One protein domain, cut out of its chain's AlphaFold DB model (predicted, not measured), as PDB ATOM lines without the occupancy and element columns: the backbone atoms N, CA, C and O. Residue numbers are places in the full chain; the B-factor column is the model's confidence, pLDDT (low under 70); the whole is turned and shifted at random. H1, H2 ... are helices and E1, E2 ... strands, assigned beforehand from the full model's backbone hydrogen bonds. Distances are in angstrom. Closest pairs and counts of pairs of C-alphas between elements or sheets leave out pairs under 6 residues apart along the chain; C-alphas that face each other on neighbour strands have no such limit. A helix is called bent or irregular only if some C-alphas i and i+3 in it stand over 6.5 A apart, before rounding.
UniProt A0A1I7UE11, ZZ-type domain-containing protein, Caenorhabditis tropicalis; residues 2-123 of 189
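Overview. This is residues 2 to 123 of the 189 residues of the protein "ZZ-type domain-containing protein" of Caenorhabditis tropicalis (UniProt A0A1I7UE11). One strongly twisted sheet of six strands curls round the helix H3, and the shorter helix H4 packs on its opposite face. The long hairpin E2 and E3 bends as it runs, E1 pairs with the first residues of E2, E6 joins E2 to the smaller hairpin of E4 and E5, and two short helices, H1 and H2, are not on the sheet. The printed part has 122 residues, with elements in the order H1 H2 E1 E2 E3 H3 E4 E5 H4 E6. The branched sheet is mixed, only E2 with E6 being parallel, and the class is mixed, helices and strands. The whole is compact, with a radius of gyration of the C-alphas of 14.6 A and spans of 41 by 40 by 25 A.

Arrangement. H1, residues 2 to 6, and H2, residues 10 to 15, are close but not clearly touching, the closest C-alphas being those of Leu 5 and Arg 13, 7.3 A apart. E1, residues 27 to 30, E2, residues 36 to 48, and E3, residues 51 to 60, form a meander, each strand the antiparallel neighbour of the one before. N 29 and O 37 are 2.9 A apart in the hairpin E1 and E2, and N 44 and O 55 2.9 A in the hairpin E2 and E3. E2 bends by 55 degrees at residue 41 and E3 by 60 degrees at residue 56. H3, residues 64 to 75, is on the sheet; its C-alpha 67 is 6.6 A from that of Leu 59, the closest pair with E3. E4, residues 81 to 86, and E5, residues 91 to 94, form a hairpin, with N 85 and O 93 2.9 A apart. H4, residues 98 to 104, is on the opposite face from H3, at a height over the sheet of 5.2 A and over none of the strands. Residues 64 to 65 alone of H3 touch H4, about perpendicular at 78 degrees, the closest C-alphas being those of Trp 65 and Asn 98, 5.0 A apart. E6, residues 114 to 122, is parallel to E2, with N 45 and O 116 at 2.8 A, and antiparallel to E4, with N 84 and O 119 at 2.8 A. E1 and E6 lie on one side of E2, E3 on the other side. Every O i to N i+4 pair is within hydrogen-bond range in H1, H3 and H4; in H2 0 of 2 are, beside 1 of 3 O i to N i+3 pairs.

Along the chain. H1 begins at C-alpha 2 (-16.839, 44.166, -106.633). H2 is irregular, with C-alphas 11 and 14 7.1 A apart. From first to last C-alpha, E2 measures 34.4 A, E3 26.8 A, H3 16.6 A and E6 25.9 A. E6 ends at C-alpha 122 (9.844, 58.074, -96.897).

Size, cuts and confidence. The C-alphas farthest apart, of Gly 21 and Val 79, are 43.6 A apart. The printed part has no cut, and the link from H2 to E1 is long, with 11 residues. The mean pLDDT of the printed part is 84.0, and residue 2 and residues 20 to 37 are under 70.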
ATOM      1  N   GLU A   2     -17.606  44.822-107.703       68.81
ATOM      2  CA  GLU A   2     -16.839  44.166-106.633       68.81
ATOM      3  C   GLU A   2     -15.475  44.825-106.361       68.81
ATOM      4  O   GLU A   2     -15.008  44.834-105.229       68.81
ATOM      5  N   GLU A   3     -14.863  45.444-107.377       75.25
ATOM      6  CA  GLU A   3     -13.561  46.108-107.233       75.25
ATOM      7  C   GLU A   3     -13.592  47.354-106.344       75.25
ATOM      8  O   GLU A   3     -12.700  47.515-105.522       75.25
ATOM      9  N   GLU A   4     -14.639  48.185-106.414       78.12
ATOM     10  CA  GLU A   4     -14.774  49.339-105.508       78.12
ATOM     11  C   GLU A   4     -14.888  48.882-104.047       78.12
ATOM     12  O   GLU A   4     -14.273  49.469-103.165       78.12
ATOM     13  N   LEU A   5     -15.609  47.786-103.775       79.88
ATOM     14  CA  LEU A   5     -15.700  47.225-102.423       79.88
ATOM     15  C   LEU A   5     -14.363  46.678-101.912       79.88
ATOM     16  O   LEU A   5     -14.186  46.591-100.696       79.88
ATOM     17  N   LYS A   6     -13.412  46.326-102.792       81.38
ATOM     18  CA  LYS A   6     -12.062  45.910-102.370       81.38
ATOM     19  C   LYS A   6     -11.315  47.032-101.644       81.38
ATOM     20  O   LYS A   6     -10.496  46.716-100.790       81.38
ATOM     21  N   LEU A   7     -11.664  48.295-101.908       78.69
ATOM     22  CA  LEU A   7     -11.124  49.473-101.217       78.69
ATOM     23  C   LEU A   7     -11.622  49.612 -99.776       78.69
ATOM     24  O   LEU A   7     -11.161  50.486 -99.054       78.69
ATOM     25  N   VAL A   8     -12.575  48.782 -99.353       82.19
ATOM     26  CA  VAL A   8     -13.106  48.781 -97.992       82.19
ATOM     27  C   VAL A   8     -12.648  47.505 -97.278       82.19
ATOM     28  O   VAL A   8     -12.835  46.406 -97.823       82.19
ATOM     29  N   PRO A   9     -12.109  47.604 -96.045       80.81
ATOM     30  CA  PRO A   9     -11.788  46.446 -95.218       80.81
ATOM     31  C   PRO A   9     -12.997  45.524 -95.059       80.81
ATOM     32  O   PRO A   9     -14.111  45.988 -94.819       80.81
ATOM     33  N   SER A  10     -12.795  44.211 -95.191       81.81
ATOM     34  CA  SER A  10     -13.883  43.219 -95.192       81.81
ATOM     35  C   SER A  10     -14.783  43.316 -93.956       81.81
ATOM     36  O   SER A  10     -16.004  43.230 -94.079       81.81
ATOM     37  N   ASN A  11     -14.203  43.593 -92.787       78.88
ATOM     38  CA  ASN A  11     -14.924  43.781 -91.530       78.88
ATOM     39  C   ASN A  11     -15.901  44.972 -91.551       78.88
ATOM     40  O   ASN A  11     -16.893  44.948 -90.828       78.88
ATOM     41  N   LEU A  12     -15.672  45.980 -92.399       77.56
ATOM     42  CA  LEU A  12     -16.480  47.205 -92.467       77.56
ATOM     43  C   LEU A  12     -17.499  47.215 -93.618       77.56
ATOM     44  O   LEU A  12     -18.329  48.119 -93.698       77.56
ATOM     45  N   ARG A  13     -17.499  46.199 -94.492       82.94
ATOM     46  CA  ARG A  13     -18.391  46.157 -95.669       82.94
ATOM     47  C   ARG A  13     -19.872  45.994 -95.327       82.94
ATOM     48  O   ARG A  13     -20.713  46.458 -96.088       82.94
ATOM     49  N   HIS A  14     -20.202  45.384 -94.189       77.69
ATOM     50  CA  HIS A  14     -21.582  45.054 -93.802       77.69
ATOM     51  C   HIS A  14     -22.514  46.276 -93.684       77.69
ATOM     52  O   HIS A  14     -23.722  46.143 -93.853       77.69
ATOM     53  N   GLY A  15     -21.966  47.464 -93.403       74.44
ATOM     54  CA  GLY A  15     -22.737  48.706 -93.278       74.44
ATOM     55  C   GLY A  15     -22.919  49.483 -94.585       74.44
ATOM     56  O   GLY A  15     -23.628  50.490 -94.601       74.44
ATOM     57  N   ILE A  16     -22.283  49.052 -95.677       81.81
ATOM     58  CA  ILE A  16     -22.266  49.793 -96.939       81.81
ATOM     59  C   ILE A  16     -23.463  49.394 -97.795       81.81
ATOM     60  O   ILE A  16     -23.666  48.222 -98.104       81.81
ATOM     61  N   LYS A  17     -24.238  50.394 -98.218       82.19
ATOM     62  CA  LYS A  17     -25.424  50.205 -99.058       82.19
ATOM     63  C   LYS A  17     -25.250  50.849-100.439       82.19
ATOM     64  O   LYS A  17     -24.482  51.812-100.569       82.19
ATOM     65  N   PRO A  18     -25.957  50.345-101.466       82.88
ATOM     66  CA  PRO A  18     -26.045  51.006-102.763       82.88
ATOM     67  C   PRO A  18     -26.597  52.431-102.625       82.88
ATOM     68  O   PRO A  18     -27.423  52.693-101.749       82.88
ATOM     69  N   LYS A  19     -26.159  53.356-103.483       77.69
ATOM     70  CA  LYS A  19     -26.680  54.733-103.489       77.69
ATOM     71  C   LYS A  19     -28.167  54.753-103.861       77.69
ATOM     72  O   LYS A  19     -28.533  54.362-104.965       77.69
ATOM     73  N   SER A  20     -29.005  55.268-102.964       67.75
ATOM     74  CA  SER A  20     -30.416  55.576-103.217       67.75
ATOM     75  C   SER A  20     -30.621  57.093-103.197       67.75
ATOM     76  O   SER A  20     -30.643  57.669-102.120       67.75
ATOM     77  N   GLY A  21     -30.748  57.728-104.366       57.41
ATOM     78  CA  GLY A  21     -31.422  59.024-104.597       57.41
ATOM     79  C   GLY A  21     -30.950  60.324-103.912       57.41
ATOM     80  O   GLY A  21     -31.037  61.367-104.545       57.41
ATOM     81  N   GLU A  22     -30.434  60.316-102.685       55.72
ATOM     82  CA  GLU A  22     -30.082  61.520-101.918       55.72
ATOM     83  C   GLU A  22     -28.655  61.402-101.370       55.72
ATOM     84  O   GLU A  22     -28.316  60.440-100.682       55.72
ATOM     85  N   VAL A  23     -27.787  62.368-101.690       52.59
ATOM     86  CA  VAL A  23     -26.382  62.353-101.258       52.59
ATOM     87  C   VAL A  23     -25.973  63.725-100.737       52.59
ATOM     88  O   VAL A  23     -25.623  64.613-101.504       52.59
ATOM     89  N   THR A  24     -25.936  63.870 -99.415       51.34
ATOM     90  CA  THR A  24     -24.976  64.741 -98.715       51.34
ATOM     91  C   THR A  24     -24.636  64.103 -97.361       51.34
ATOM     92  O   THR A  24     -25.252  64.378 -96.341       51.34
ATOM     93  N   ASN A  25     -23.634  63.215 -97.338       57.34
ATOM     94  CA  ASN A  25     -23.180  62.502 -96.130       57.34
ATOM     95  C   ASN A  25     -22.268  63.363 -95.233       57.34
ATOM     96  O   ASN A  25     -21.216  62.906 -94.796       57.34
ATOM     97  N   MET A  26     -22.599  64.628 -94.984       58.31
ATOM     98  CA  MET A  26     -21.861  65.410 -93.984       58.31
ATOM     99  C   MET A  26     -22.540  65.221 -92.631       58.31
ATOM    100  O   MET A  26     -23.632  65.737 -92.400       58.31
ATOM    101  N   GLN A  27     -21.905  64.468 -91.734       63.19
ATOM    102  CA  GLN A  27     -22.405  64.297 -90.375       63.19
ATOM    103  C   GLN A  27     -21.912  65.470 -89.524       63.19
ATOM    104  O   GLN A  27     -20.714  65.735 -89.424       63.19
ATOM    105  N   ARG A  28     -22.846  66.209 -88.919       58.31
ATOM    106  CA  ARG A  28     -22.523  67.185 -87.873       58.31
ATOM    107  C   ARG A  28     -22.359  66.421 -86.565       58.31
ATOM    108  O   ARG A  28     -23.338  65.900 -86.039       58.31
ATOM    109  N   LEU A  29     -21.134  66.349 -86.065       58.47
ATOM    110  CA  LEU A  29     -20.803  65.729 -84.785       58.47
ATOM    111  C   LEU A  29     -20.396  66.824 -83.792       58.47
ATOM    112  O   LEU A  29     -19.750  67.808 -84.156       58.47
ATOM    113  N   ILE A  30     -20.803  66.673 -82.533       55.09
ATOM    114  CA  ILE A  30     -20.440  67.591 -81.448       55.09
ATOM    115  C   ILE A  30     -19.166  67.046 -80.800       55.09
ATOM    116  O   ILE A  30     -19.182  65.934 -80.273       55.09
ATOM    117  N   GLN A  31     -18.067  67.801 -80.838       59.28
ATOM    118  CA  GLN A  31     -16.863  67.432 -80.086       59.28
ATOM    119  C   GLN A  31     -17.017  67.756 -78.593       59.28
ATOM    120  O   GLN A  31     -17.779  68.644 -78.197       59.28
ATOM    121  N   SER A  32     -16.241  67.056 -77.763       45.28
ATOM    122  CA  SER A  32     -16.034  67.335 -76.338       45.28
ATOM    123  C   SER A  32     -15.434  68.737 -76.159       45.28
ATOM    124  O   SER A  32     -14.221  68.916 -76.199       45.28
ATOM    125  N   GLY A  33     -16.309  69.741 -76.055       58.22
ATOM    126  CA  GLY A  33     -15.973  71.170 -76.086       58.22
ATOM    127  C   GLY A  33     -17.071  72.066 -76.682       58.22
ATOM    128  O   GLY A  33     -16.954  73.285 -76.623       58.22
ATOM    129  N   GLY A  34     -18.145  71.492 -77.246       58.50
ATOM    130  CA  GLY A  34     -19.328  72.238 -77.705       58.50
ATOM    131  C   GLY A  34     -19.239  72.808 -79.127       58.50
ATOM    132  O   GLY A  34     -20.221  73.350 -79.629       58.50
ATOM    133  N   ALA A  35     -18.103  72.655 -79.814       65.25
ATOM    134  CA  ALA A  35     -17.968  73.033 -81.218       65.25
ATOM    135  C   ALA A  35     -18.664  72.011 -82.138       65.25
ATOM    136  O   ALA A  35     -18.430  70.803 -82.039       65.25
ATOM    137  N   ILE A  36     -19.501  72.502 -83.061       65.50
ATOM    138  CA  ILE A  36     -20.076  71.687 -84.140       65.50
ATOM    139  C   ILE A  36     -18.987  71.459 -85.182       65.50
ATOM    140  O   ILE A  36     -18.539  72.404 -85.837       65.50
ATOM    141  N   VAL A  37     -18.591  70.203 -85.361       68.81
ATOM    142  CA  VAL A  37     -17.625  69.802 -86.381       68.81
ATOM    143  C   VAL A  37     -18.359  69.020 -87.462       68.81
ATOM    144  O   VAL A  37     -19.081  68.058 -87.204       68.81
ATOM    145  N   THR A  38     -18.219  69.474 -88.701       81.38
ATOM    146  CA  THR A  38     -18.695  68.753 -89.883       81.38
ATOM    147  C   THR A  38     -17.638  67.743 -90.293       81.38
ATOM    148  O   THR A  38     -16.544  68.141 -90.711       81.38
ATOM    149  N   SER A  39     -17.984  66.464 -90.188       84.62
ATOM    150  CA  SER A  39     -17.079  65.354 -90.465       84.62
ATOM    151  C   SER A  39     -17.701  64.332 -91.408       84.62
ATOM    152  O   SER A  39     -18.921  64.277 -91.600       84.62
ATOM    153  N   LYS A  40     -16.837  63.506 -91.991       88.31
ATOM    154  CA  LYS A  40     -17.214  62.434 -92.904       88.31
ATOM    155  C   LYS A  40     -16.384  61.196 -92.636       88.31
ATOM    156  O   LYS A  40     -15.185  61.304 -92.402       88.31
ATOM    157  N   VAL A  41     -17.015  60.026 -92.666       89.38
ATOM    158  CA  VAL A  41     -16.284  58.759 -92.599       89.38
ATOM    159  C   VAL A  41     -15.667  58.499 -93.968       89.38
ATOM    160  O   VAL A  41     -16.388  58.375 -94.956       89.38
ATOM    161  N   VAL A  42     -14.340  58.413 -94.008       92.31
ATOM    162  CA  VAL A  42     -13.554  58.182 -95.222       92.31
ATOM    163  C   VAL A  42     -12.682  56.948 -95.022       92.31
ATOM    164  O   VAL A  42     -12.014  56.795 -93.995       92.31
ATOM    165  N   TYR A  43     -12.689  56.056 -96.008       92.88
ATOM    166  CA  TYR A  43     -11.824  54.881 -96.058       92.88
ATOM    167  C   TYR A  43     -10.491  55.264 -96.703       92.88
ATOM    168  O   TYR A  43     -10.396  55.430 -97.917       92.88
ATOM    169  N   VAL A  44      -9.458  55.445 -95.886       95.00
ATOM    170  CA  VAL A  44      -8.140  55.885 -96.354       95.00
ATOM    171  C   VAL A  44      -7.245  54.670 -96.539       95.00
ATOM    172  O   VAL A  44      -7.008  53.927 -95.585       95.00
ATOM    173  N   THR A  45      -6.743  54.474 -97.756       94.88
ATOM    174  CA  THR A  45      -5.744  53.451 -98.074       94.88
ATOM    175  C   THR A  45      -4.370  54.093 -98.153       94.88
ATOM    176  O   THR A  45      -4.109  54.905 -99.038       94.88
ATOM    177  N   TYR A  46      -3.488  53.702 -97.238       94.81
ATOM    178  CA  TYR A  46      -2.089  54.101 -97.221       94.81
ATOM    179  C   TYR A  46      -1.251  53.074 -97.975       94.81
ATOM    180  O   TYR A  46      -1.219  51.903 -97.596       94.81
ATOM    181  N   TYR A  47      -0.555  53.510 -99.019       94.38
ATOM    182  CA  TYR A  47       0.374  52.700 -99.797       94.38
ATOM    183  C   TYR A  47       1.814  52.997 -99.382       94.38
ATOM    184  O   TYR A  47       2.234  54.149 -99.352       94.38
ATOM    185  N   THR A  48       2.584  51.951 -99.106       91.56
ATOM    186  CA  THR A  48       4.028  51.996 -98.832       91.56
ATOM    187  C   THR A  48       4.763  51.083 -99.817       91.56
ATOM    188  O   THR A  48       4.141  50.309-100.540       91.56
ATOM    189  N   GLN A  49       6.099  51.104 -99.813       85.12
ATOM    190  CA  GLN A  49       6.897  50.157-100.610       85.12
ATOM    191  C   GLN A  49       6.698  48.691-100.182       85.12
ATOM    192  O   GLN A  49       6.915  47.788-100.982       85.12
ATOM    193  N   SER A  50       6.294  48.450 -98.932       84.38
ATOM    194  CA  SER A  50       6.106  47.112 -98.356       84.38
ATOM    195  C   SER A  50       4.674  46.577 -98.457       84.38
ATOM    196  O   SER A  50       4.438  45.428 -98.099       84.38
ATOM    197  N   GLY A  51       3.714  47.388 -98.910       90.06
ATOM    198  CA  GLY A  51       2.304  46.998 -98.992       90.06
ATOM    199  C   GLY A  51       1.349  48.154 -98.719       90.06
ATOM    200  O   GLY A  51       1.764  49.312 -98.629       90.06
ATOM    201  N   SER A  52       0.063  47.839 -98.572       91.94
ATOM    202  CA  SER A  52      -0.986  48.815 -98.280       91.94
ATOM    203  C   SER A  52      -1.763  48.484 -97.010       91.94
ATOM    204  O   SER A  52      -1.813  47.341 -96.555       91.94
ATOM    205  N   THR A  53      -2.367  49.501 -96.407       91.56
ATOM    206  CA  THR A  53      -3.255  49.353 -95.251       91.56
ATOM    207  C   THR A  53      -4.416  50.320 -95.385       91.56
ATOM    208  O   THR A  53      -4.206  51.511 -95.608       91.56
ATOM    209  N   THR A  54      -5.636  49.816 -95.224       92.62
ATOM    210  CA  THR A  54      -6.853  50.627 -95.292       92.62
ATOM    211  C   THR A  54      -7.496  50.750 -93.923       92.62
ATOM    212  O   THR A  54      -7.706  49.750 -93.236       92.62
ATOM    213  N   VAL A  55      -7.860  51.974 -93.546       92.12
ATOM    214  CA  VAL A  55      -8.543  52.283 -92.284       92.12
ATOM    215  C   VAL A  55      -9.745  53.186 -92.532       92.12
ATOM    216  O   VAL A  55      -9.717  54.042 -93.413       92.12
ATOM    217  N   ALA A  56     -10.802  53.021 -91.740       91.44
ATOM    218  CA  ALA A  56     -11.874  54.008 -91.673       91.44
ATOM    219  C   ALA A  56     -11.488  55.103 -90.676       91.44
ATOM    220  O   ALA A  56     -11.096  54.804 -89.546       91.44
ATOM    221  N   THR A  57     -11.595  56.361 -91.091       89.81
ATOM    222  CA  THR A  57     -11.324  57.520 -90.237       89.81
ATOM    223  C   THR A  57     -12.389  58.592 -90.437       89.81
ATOM    224  O   THR A  57     -12.975  58.709 -91.514       89.81
ATOM    225  N   CYS A  58     -12.661  59.366 -89.391       90.69
ATOM    226  CA  CYS A  58     -13.556  60.511 -89.466       90.69
ATOM    227  C   CYS A  58     -12.731  61.743 -89.824       90.69
ATOM    228  O   CYS A  58     -11.958  62.207 -88.991       90.69
ATOM    229  N   LEU A  59     -12.912  62.266 -91.037       92.75
ATOM    230  CA  LEU A  59     -12.233  63.476 -91.488       92.75
ATOM    231  C   LEU A  59     -13.120  64.702 -91.310       92.75
ATOM    232  O   LEU A  59     -14.257  64.721 -91.786       92.75
ATOM    233  N   SER A  60     -12.615  65.727 -90.632       91.50
ATOM    234  CA  SER A  60     -13.281  67.015 -90.472       91.50
ATOM    235  C   SER A  60     -12.895  67.998 -91.578       91.50
ATOM    236  O   SER A  60     -11.777  67.993 -92.092       91.50
ATOM    237  N   LEU A  61     -13.808  68.910 -91.931       86.25
ATOM    238  CA  LEU A  61     -13.519  69.929 -92.954       86.25
ATOM    239  C   LEU A  61     -12.288  70.791 -92.617       86.25
ATOM    240  O   LEU A  61     -11.586  71.242 -93.519       86.25
ATOM    241  N   ARG A  62     -12.035  71.035 -91.327       88.81
ATOM    242  CA  ARG A  62     -10.991  71.961 -90.867       88.81
ATOM    243  C   ARG A  62      -9.639  71.302 -90.651       88.81
ATOM    244  O   ARG A  62      -8.639  72.008 -90.709       88.81
ATOM    245  N   ASP A  63      -9.606  69.992 -90.423       92.75
ATOM    246  CA  ASP A  63      -8.401  69.322 -89.938       92.75
ATOM    247  C   ASP A  63      -8.075  68.004 -90.648       92.75
ATOM    248  O   ASP A  63      -7.144  67.318 -90.226       92.75
ATOM    249  N   ALA A  64      -8.759  67.682 -91.753       94.19
ATOM    250  CA  ALA A  64      -8.545  66.453 -92.521       94.19
ATOM    251  C   ALA A  64      -7.059  66.144 -92.788       94.19
ATOM    252  O   ALA A  64      -6.626  64.998 -92.664       94.19
ATOM    253  N   TRP A  65      -6.245  67.159 -93.099       94.62
ATOM    254  CA  TRP A  65      -4.811  66.973 -93.327       94.62
ATOM    255  C   TRP A  65      -4.037  66.561 -92.069       94.62
ATOM    256  O   TRP A  65      -3.110  65.753 -92.131       94.62
ATOM    257  N   ARG A  66      -4.387  67.113 -90.905       94.00
ATOM    258  CA  ARG A  66      -3.787  66.699 -89.632       94.00
ATOM    259  C   ARG A  66      -4.246  65.288 -89.260       94.00
ATOM    260  O   ARG A  66      -3.407  64.454 -88.962       94.00
ATOM    261  N   GLU A  67      -5.537  65.006 -89.381       95.31
ATOM    262  CA  GLU A  67      -6.136  63.720 -89.005       95.31
ATOM    263  C   GLU A  67      -5.571  62.541 -89.820       95.31
ATOM    264  O   GLU A  67      -5.294  61.481 -89.259       95.31
ATOM    265  N   ILE A  68      -5.331  62.721 -91.125       95.19
ATOM    266  CA  ILE A  68      -4.667  61.705 -91.964       95.19
ATOM    267  C   ILE A  68      -3.232  61.454 -91.494       95.19
ATOM    268  O   ILE A  68      -2.800  60.304 -91.400       95.19
ATOM    269  N   ARG A  69      -2.479  62.516 -91.181       93.88
ATOM    270  CA  ARG A  69      -1.096  62.382 -90.701       93.88
ATOM    271  C   ARG A  69      -1.031  61.681 -89.353       93.88
ATOM    272  O   ARG A  69      -0.231  60.760 -89.200       93.88
ATOM    273  N   ASP A  70      -1.888  62.078 -88.419       93.31
ATOM    274  CA  ASP A  70      -1.958  61.485 -87.085       93.31
ATOM    275  C   ASP A  70      -2.338  60.004 -87.182       93.31
ATOM    276  O   ASP A  70      -1.689  59.152 -86.571       93.31
ATOM    277  N   LYS A  71      -3.316  59.669 -88.039       94.38
ATOM    278  CA  LYS A  71      -3.698  58.274 -88.268       94.38
ATOM    279  C   LYS A  71      -2.554  57.466 -88.868       94.38
ATOM    280  O   LYS A  71      -2.304  56.361 -88.400       94.38
ATOM    281  N   ALA A  72      -1.838  57.996 -89.860       92.50
ATOM    282  CA  ALA A  72      -0.676  57.319 -90.431       92.50
ATOM    283  C   ALA A  72       0.454  57.122 -89.408       92.50
ATOM    284  O   ALA A  72       1.072  56.063 -89.399       92.50
ATOM    285  N   ALA A  73       0.705  58.098 -88.530       90.62
ATOM    286  CA  ALA A  73       1.701  57.975 -87.466       90.62
ATOM    287  C   ALA A  73       1.336  56.890 -86.437       90.62
ATOM    288  O   ALA A  73       2.227  56.208 -85.936       90.62
ATOM    289  N   GLU A  74       0.042  56.695 -86.160       91.12
ATOM    290  CA  GLU A  74      -0.465  55.614 -85.304       91.12
ATOM    291  C   GLU A  74      -0.214  54.229 -85.923       91.12
ATOM    292  O   GLU A  74       0.282  53.329 -85.247       91.12
ATOM    293  N   ILE A  75      -0.542  54.049 -87.209       89.81
ATOM    294  CA  ILE A  75      -0.495  52.726 -87.859       89.81
ATOM    295  C   ILE A  75       0.866  52.385 -88.487       89.81
ATOM    296  O   ILE A  75       1.158  51.212 -88.714       89.81
ATOM    297  N   LEU A  76       1.698  53.387 -88.786       86.38
ATOM    298  CA  LEU A  76       2.996  53.249 -89.457       86.38
ATOM    299  C   LEU A  76       4.073  54.119 -88.768       86.38
ATOM    300  O   LEU A  76       4.641  55.014 -89.404       86.38
ATOM    301  N   PRO A  77       4.420  53.845 -87.493       81.06
ATOM    302  CA  PRO A  77       5.288  54.700 -86.668       81.06
ATOM    303  C   PRO A  77       6.781  54.655 -87.049       81.06
ATOM    304  O   PRO A  77       7.635  55.129 -86.303       81.06
ATOM    305  N   THR A  78       7.138  54.041 -88.179       75.31
ATOM    306  CA  THR A  78       8.521  53.650 -88.483       75.31
ATOM    307  C   THR A  78       9.417  54.817 -88.887       75.31
ATOM    308  O   THR A  78      10.580  54.858 -88.490       75.31
ATOM    309  N   VAL A  79       8.917  55.754 -89.694       77.12
ATOM    310  CA  VAL A  79       9.692  56.876 -90.246       77.12
ATOM    311  C   VAL A  79       8.787  58.080 -90.513       77.12
ATOM    312  O   VAL A  79       7.581  57.911 -90.676       77.12
ATOM    313  N   PRO A  80       9.341  59.304 -90.608       81.88
ATOM    314  CA  PRO A  80       8.585  60.429 -91.141       81.88
ATOM    315  C   PRO A  80       8.197  60.166 -92.605       81.88
ATOM    316  O   PRO A  80       9.023  59.732 -93.414       81.88
ATOM    317  N   TRP A  81       6.942  60.457 -92.941       88.75
ATOM    318  CA  TRP A  81       6.367  60.238 -94.268       88.75
ATOM    319  C   TRP A  81       6.071  61.564 -94.969       88.75
ATOM    320  O   TRP A  81       5.602  62.520 -94.351       88.75
ATOM    321  N   LYS A  82       6.315  61.595 -96.277       91.69
ATOM    322  CA  LYS A  82       5.671  62.514 -97.214       91.69
ATOM    323  C   LYS A  82       4.417  61.829 -97.747       91.69
ATOM    324  O   LYS A  82       4.438  60.625 -98.001       91.69
ATOM    325  N   PHE A  83       3.337  62.583 -97.903       95.25
ATOM    326  CA  PHE A  83       2.039  62.035 -98.285       95.25
ATOM    327  C   PHE A  83       1.664  62.579 -99.648       95.25
ATOM    328  O   PHE A  83       1.635  63.793 -99.846       95.25
ATOM    329  N   PHE A  84       1.335  61.685-100.563       96.06
ATOM    330  CA  PHE A  84       0.955  62.029-101.919       96.06
ATOM    331  C   PHE A  84      -0.439  61.505-102.214       96.06
ATOM    332  O   PHE A  84      -0.789  60.399-101.801       96.06
ATOM    333  N   SER A  85      -1.211  62.272-102.978       95.69
ATOM    334  CA  SER A  85      -2.381  61.723-103.660       95.69
ATOM    335  C   SER A  85      -1.901  60.662-104.648       95.69
ATOM    336  O   SER A  85      -1.008  60.940-105.458       95.69
ATOM    337  N   GLY A  86      -2.435  59.445-104.569       91.50
ATOM    338  CA  GLY A  86      -2.054  58.370-105.482       91.50
ATOM    339  C   GLY A  86      -2.171  56.969-104.900       91.50
ATOM    340  O   GLY A  86      -2.511  56.772-103.736       91.50
ATOM    341  N   ASN A  87      -1.857  55.985-105.739       88.50
ATOM    342  CA  ASN A  87      -2.051  54.567-105.456       88.50
ATOM    343  C   ASN A  87      -0.714  53.810-105.323       88.50
ATOM    344  O   ASN A  87       0.371  54.400-105.237       88.50
ATOM    345  N   ALA A  88      -0.790  52.476-105.330       86.44
ATOM    346  CA  ALA A  88       0.367  51.584-105.244       86.44
ATOM    347  C   ALA A  88       1.421  51.813-106.342       86.44
ATOM    348  O   ALA A  88       2.602  51.552-106.119       86.44
ATOM    349  N   LEU A  89       1.038  52.336-107.510       83.06
ATOM    350  CA  LEU A  89       1.935  52.493-108.655       83.06
ATOM    351  C   LEU A  89       2.426  53.929-108.817       83.06
ATOM    352  O   LEU A  89       3.634  54.130-108.929       83.06
ATOM    353  N   HIS A  90       1.529  54.917-108.771       84.44
ATOM    354  CA  HIS A  90       1.847  56.303-109.126       84.44
ATOM    355  C   HIS A  90       1.420  57.298-108.036       84.44
ATOM    356  O   HIS A  90       0.341  57.166-107.456       84.44
ATOM    357  N   SER A  91       2.252  58.318-107.801       89.19
ATOM    358  CA  SER A  91       1.924  59.543-107.058       89.19
ATOM    359  C   SER A  91       1.584  60.683-108.025       89.19
ATOM    360  O   SER A  91       2.114  60.743-109.132       89.19
ATOM    361  N   GLN A  92       0.677  61.575-107.619       89.44
ATOM    362  CA  GLN A  92       0.265  62.747-108.404       89.44
ATOM    363  C   GLN A  92       0.857  64.043-107.838       89.44
ATOM    364  O   GLN A  92       1.612  64.725-108.522       89.44
ATOM    365  N   TYR A  93       0.529  64.385-106.589       93.38
ATOM    366  CA  TYR A  93       1.020  65.588-105.908       93.38
ATOM    367  C   TYR A  93       1.122  65.371-104.393       93.38
ATOM    368  O   TYR A  93       0.371  64.575-103.829       93.38
ATOM    369  N   GLU A  94       2.060  66.070-103.743       94.62
ATOM    370  CA  GLU A  94       2.239  66.062-102.284       94.62
ATOM    371  C   GLU A  94       1.114  66.864-101.619       94.62
ATOM    372  O   GLU A  94       0.807  67.987-102.031       94.62
ATOM    373  N   PHE A  95       0.493  66.293-100.591       95.62
ATOM    374  CA  PHE A  95      -0.494  66.992 -99.782       95.62
ATOM    375  C   PHE A  95       0.191  68.013 -98.869       95.62
ATOM    376  O   PHE A  95       1.131  67.694 -98.141       95.62
ATOM    377  N   VAL A  96      -0.333  69.236 -98.868       93.19
ATOM    378  CA  VAL A  96       0.093  70.338 -97.994       93.19
ATOM    379  C   VAL A  96      -1.086  71.095 -97.370       93.19
ATOM    380  O   VAL A  96      -0.870  71.907 -96.471       93.19
ATOM    381  N   SER A  97      -2.329  70.837 -97.800       93.81
ATOM    382  CA  SER A  97      -3.526  71.521 -97.292       93.81
ATOM    383  C   SER A  97      -4.752  70.606 -97.169       93.81
ATOM    384  O   SER A  97      -4.847  69.558 -97.806       93.81
ATOM    385  N   ASN A  98      -5.733  71.034 -96.364       94.75
ATOM    386  CA  ASN A  98      -7.023  70.344 -96.239       94.75
ATOM    387  C   ASN A  98      -7.798  70.315 -97.561       94.75
ATOM    388  O   ASN A  98      -8.449  69.323 -97.867       94.75
ATOM    389  N   GLU A  99      -7.737  71.394 -98.342       94.25
ATOM    390  CA  GLU A  99      -8.442  71.498 -99.622       94.25
ATOM    391  C   GLU A  99      -7.982  70.408-100.592       94.25
ATOM    392  O   GLU A  99      -8.803  69.727-101.197       94.25
ATOM    393  N   GLN A 100      -6.672  70.171-100.671       95.62
ATOM    394  CA  GLN A 100      -6.121  69.103-101.497       95.62
ATOM    395  C   GLN A 100      -6.600  67.721-101.051       95.62
ATOM    396  O   GLN A 100      -6.940  66.897-101.897       95.62
ATOM    397  N   VAL A 101      -6.672  67.472 -99.739       95.94
ATOM    398  CA  VAL A 101      -7.222  66.219 -99.202       95.94
ATOM    399  C   VAL A 101      -8.668  66.034 -99.655       95.94
ATOM    400  O   VAL A 101      -9.005  64.983-100.194       95.94
ATOM    401  N   TRP A 102      -9.513  67.054 -99.492       94.25
ATOM    402  CA  TRP A 102     -10.918  66.981 -99.897       94.25
ATOM    403  C   TRP A 102     -11.099  66.831-101.408       94.25
ATOM    404  O   TRP A 102     -11.967  66.072-101.830       94.25
ATOM    405  N   ASN A 103     -10.248  67.468-102.213       93.69
ATOM    406  CA  ASN A 103     -10.253  67.321-103.670       93.69
ATOM    407  C   ASN A 103      -9.789  65.930-104.134       93.69
ATOM    408  O   ASN A 103     -10.149  65.504-105.229       93.69
ATOM    409  N   ALA A 104      -8.994  65.225-103.324       94.44
ATOM    410  CA  ALA A 104      -8.541  63.865-103.615       94.44
ATOM    411  C   ALA A 104      -9.526  62.778-103.144       94.44
ATOM    412  O   ALA A 104      -9.439  61.637-103.603       94.44
ATOM    413  N   ILE A 105     -10.460  63.104-102.241       93.81
ATOM    414  CA  ILE A 105     -11.475  62.152-101.778       93.81
ATOM    415  C   ILE A 105     -12.422  61.817-102.928       93.81
ATOM    416  O   ILE A 105     -13.071  62.679-103.521       93.81
ATOM    417  N   CYS A 106     -12.542  60.523-103.196       88.50
ATOM    418  CA  CYS A 106     -13.436  59.986-104.201       88.50
ATOM    419  C   CYS A 106     -14.668  59.369-103.537       88.50
ATOM    420  O   CYS A 106     -14.617  58.833-102.430       88.50
ATOM    421  N   SER A 107     -15.798  59.417-104.239       87.19
ATOM    422  CA  SER A 107     -17.005  58.684-103.861       87.19
ATOM    423  C   SER A 107     -17.148  57.455-104.740       87.19
ATOM    424  O   SER A 107     -17.068  57.571-105.964       87.19
ATOM    425  N   ALA A 108     -17.445  56.303-104.141       84.56
ATOM    426  CA  ALA A 108     -17.755  55.108-104.916       84.56
ATOM    427  C   ALA A 108     -18.962  55.360-105.830       84.56
ATOM    428  O   ALA A 108     -19.927  56.053-105.462       84.56
ATOM    429  N   ARG A 109     -18.913  54.812-107.045       83.75
ATOM    430  CA  ARG A 109     -19.955  55.037-108.049       83.75
ATOM    431  C   ARG A 109     -21.264  54.377-107.636       83.75
ATOM    432  O   ARG A 109     -22.322  54.987-107.770       83.75
ATOM    433  N   TYR A 110     -21.183  53.150-107.129       82.75
ATOM    434  CA  TYR A 110     -22.367  52.339-106.833       82.75
ATOM    435  C   TYR A 110     -22.763  52.348-105.359       82.75
ATOM    436  O   TYR A 110     -23.933  52.152-105.031       82.75
ATOM    437  N   TYR A 111     -21.809  52.604-104.471       83.81
ATOM    438  CA  TYR A 111     -22.010  52.529-103.031       83.81
ATOM    439  C   TYR A 111     -21.941  53.904-102.379       83.81
ATOM    440  O   TYR A 111     -21.290  54.820-102.881       83.81
ATOM    441  N   ASN A 112     -22.602  54.054-101.235       81.94
ATOM    442  CA  ASN A 112     -22.616  55.312-100.495       81.94
ATOM    443  C   ASN A 112     -21.426  55.430 -99.523       81.94
ATOM    444  O   ASN A 112     -21.623  55.607 -98.321       81.94
ATOM    445  N   PHE A 113     -20.198  55.285-100.028       87.25
ATOM    446  CA  PHE A 113     -18.987  55.491 -99.233       87.25
ATOM    447  C   PHE A 113     -17.943  56.334 -99.959       87.25
ATOM    448  O   PHE A 113     -17.930  56.428-101.190       87.25
ATOM    449  N   GLU A 114     -17.049  56.903 -99.159       91.06
ATOM    450  CA  GLU A 114     -15.914  57.696 -99.610       91.06
ATOM    451  C   GLU A 114     -14.601  57.047 -99.289       91.06
ATOM    452  O   GLU A 114     -14.434  56.435 -98.236       91.06
ATOM    453  N   TYR A 115     -13.652  57.227-100.187       92.88
ATOM    454  CA  TYR A 115     -12.330  56.676-100.037       92.88
ATOM    455  C   TYR A 115     -11.274  57.668-100.500       92.88
ATOM    456  O   TYR A 115     -11.530  58.555-101.317       92.88
ATOM    457  N   LEU A 116     -10.080  57.501 -99.952       95.38
ATOM    458  CA  LEU A 116      -8.908  58.287-100.287       95.38
ATOM    459  C   LEU A 116      -7.720  57.348-100.459       95.38
ATOM    460  O   LEU A 116      -7.449  56.511 -99.598       95.38
ATOM    461  N   GLU A 117      -6.999  57.509-101.558       95.50
ATOM    462  CA  GLU A 117      -5.756  56.792-101.811       95.50
ATOM    463  C   GLU A 117      -4.569  57.707-101.518       95.50
ATOM    464  O   GLU A 117      -4.437  58.791-102.095       95.50
ATOM    465  N   VAL A 118      -3.723  57.273-100.588       96.06
ATOM    466  CA  VAL A 118      -2.569  58.034-100.122       96.06
ATOM    467  C   VAL A 118      -1.319  57.196-100.307       96.06
ATOM    468  O   VAL A 118      -1.149  56.161 -99.665       96.06
ATOM    469  N   ARG A 119      -0.394  57.666-101.137       95.25
ATOM    470  CA  ARG A 119       0.936  57.073-101.246       95.25
ATOM    471  C   ARG A 119       1.873  57.735-100.244       95.25
ATOM    472  O   ARG A 119       2.057  58.950-100.258       95.25
ATOM    473  N   LEU A 120       2.463  56.925 -99.376       93.44
ATOM    474  CA  LEU A 120       3.465  57.346 -98.413       93.44
ATOM    475  C   LEU A 120       4.853  57.090 -98.984       93.44
ATOM    476  O   LEU A 120       5.243  55.951 -99.261       93.44
ATOM    477  N   GLU A 121       5.625  58.158 -99.118       89.56
ATOM    478  CA  GLU A 121       7.032  58.075 -99.481       89.56
ATOM    479  C   GLU A 121       7.869  58.481 -98.277       89.56
ATOM    480  O   GLU A 121       7.520  59.399 -97.533       89.56
ATOM    481  N   ARG A 122       8.972  57.767 -98.035       85.19
ATOM    482  CA  ARG A 122       9.844  58.074 -96.897       85.19
ATOM    483  C   ARG A 122      10.317  59.516 -97.041       85.19
ATOM    484  O   ARG A 122      10.861  59.881 -98.083       85.19
ATOM    485  N   ALA A 123      10.137  60.328 -96.003       77.94
ATOM    486  CA  ALA A 123      10.700  61.666 -95.981       77.94
ATOM    487  C   ALA A 123      12.219  61.532 -95.843       77.94
ATOM    488  O   ALA A 123      12.764  61.350 -94.753       77.94
TER     489      ALA A 123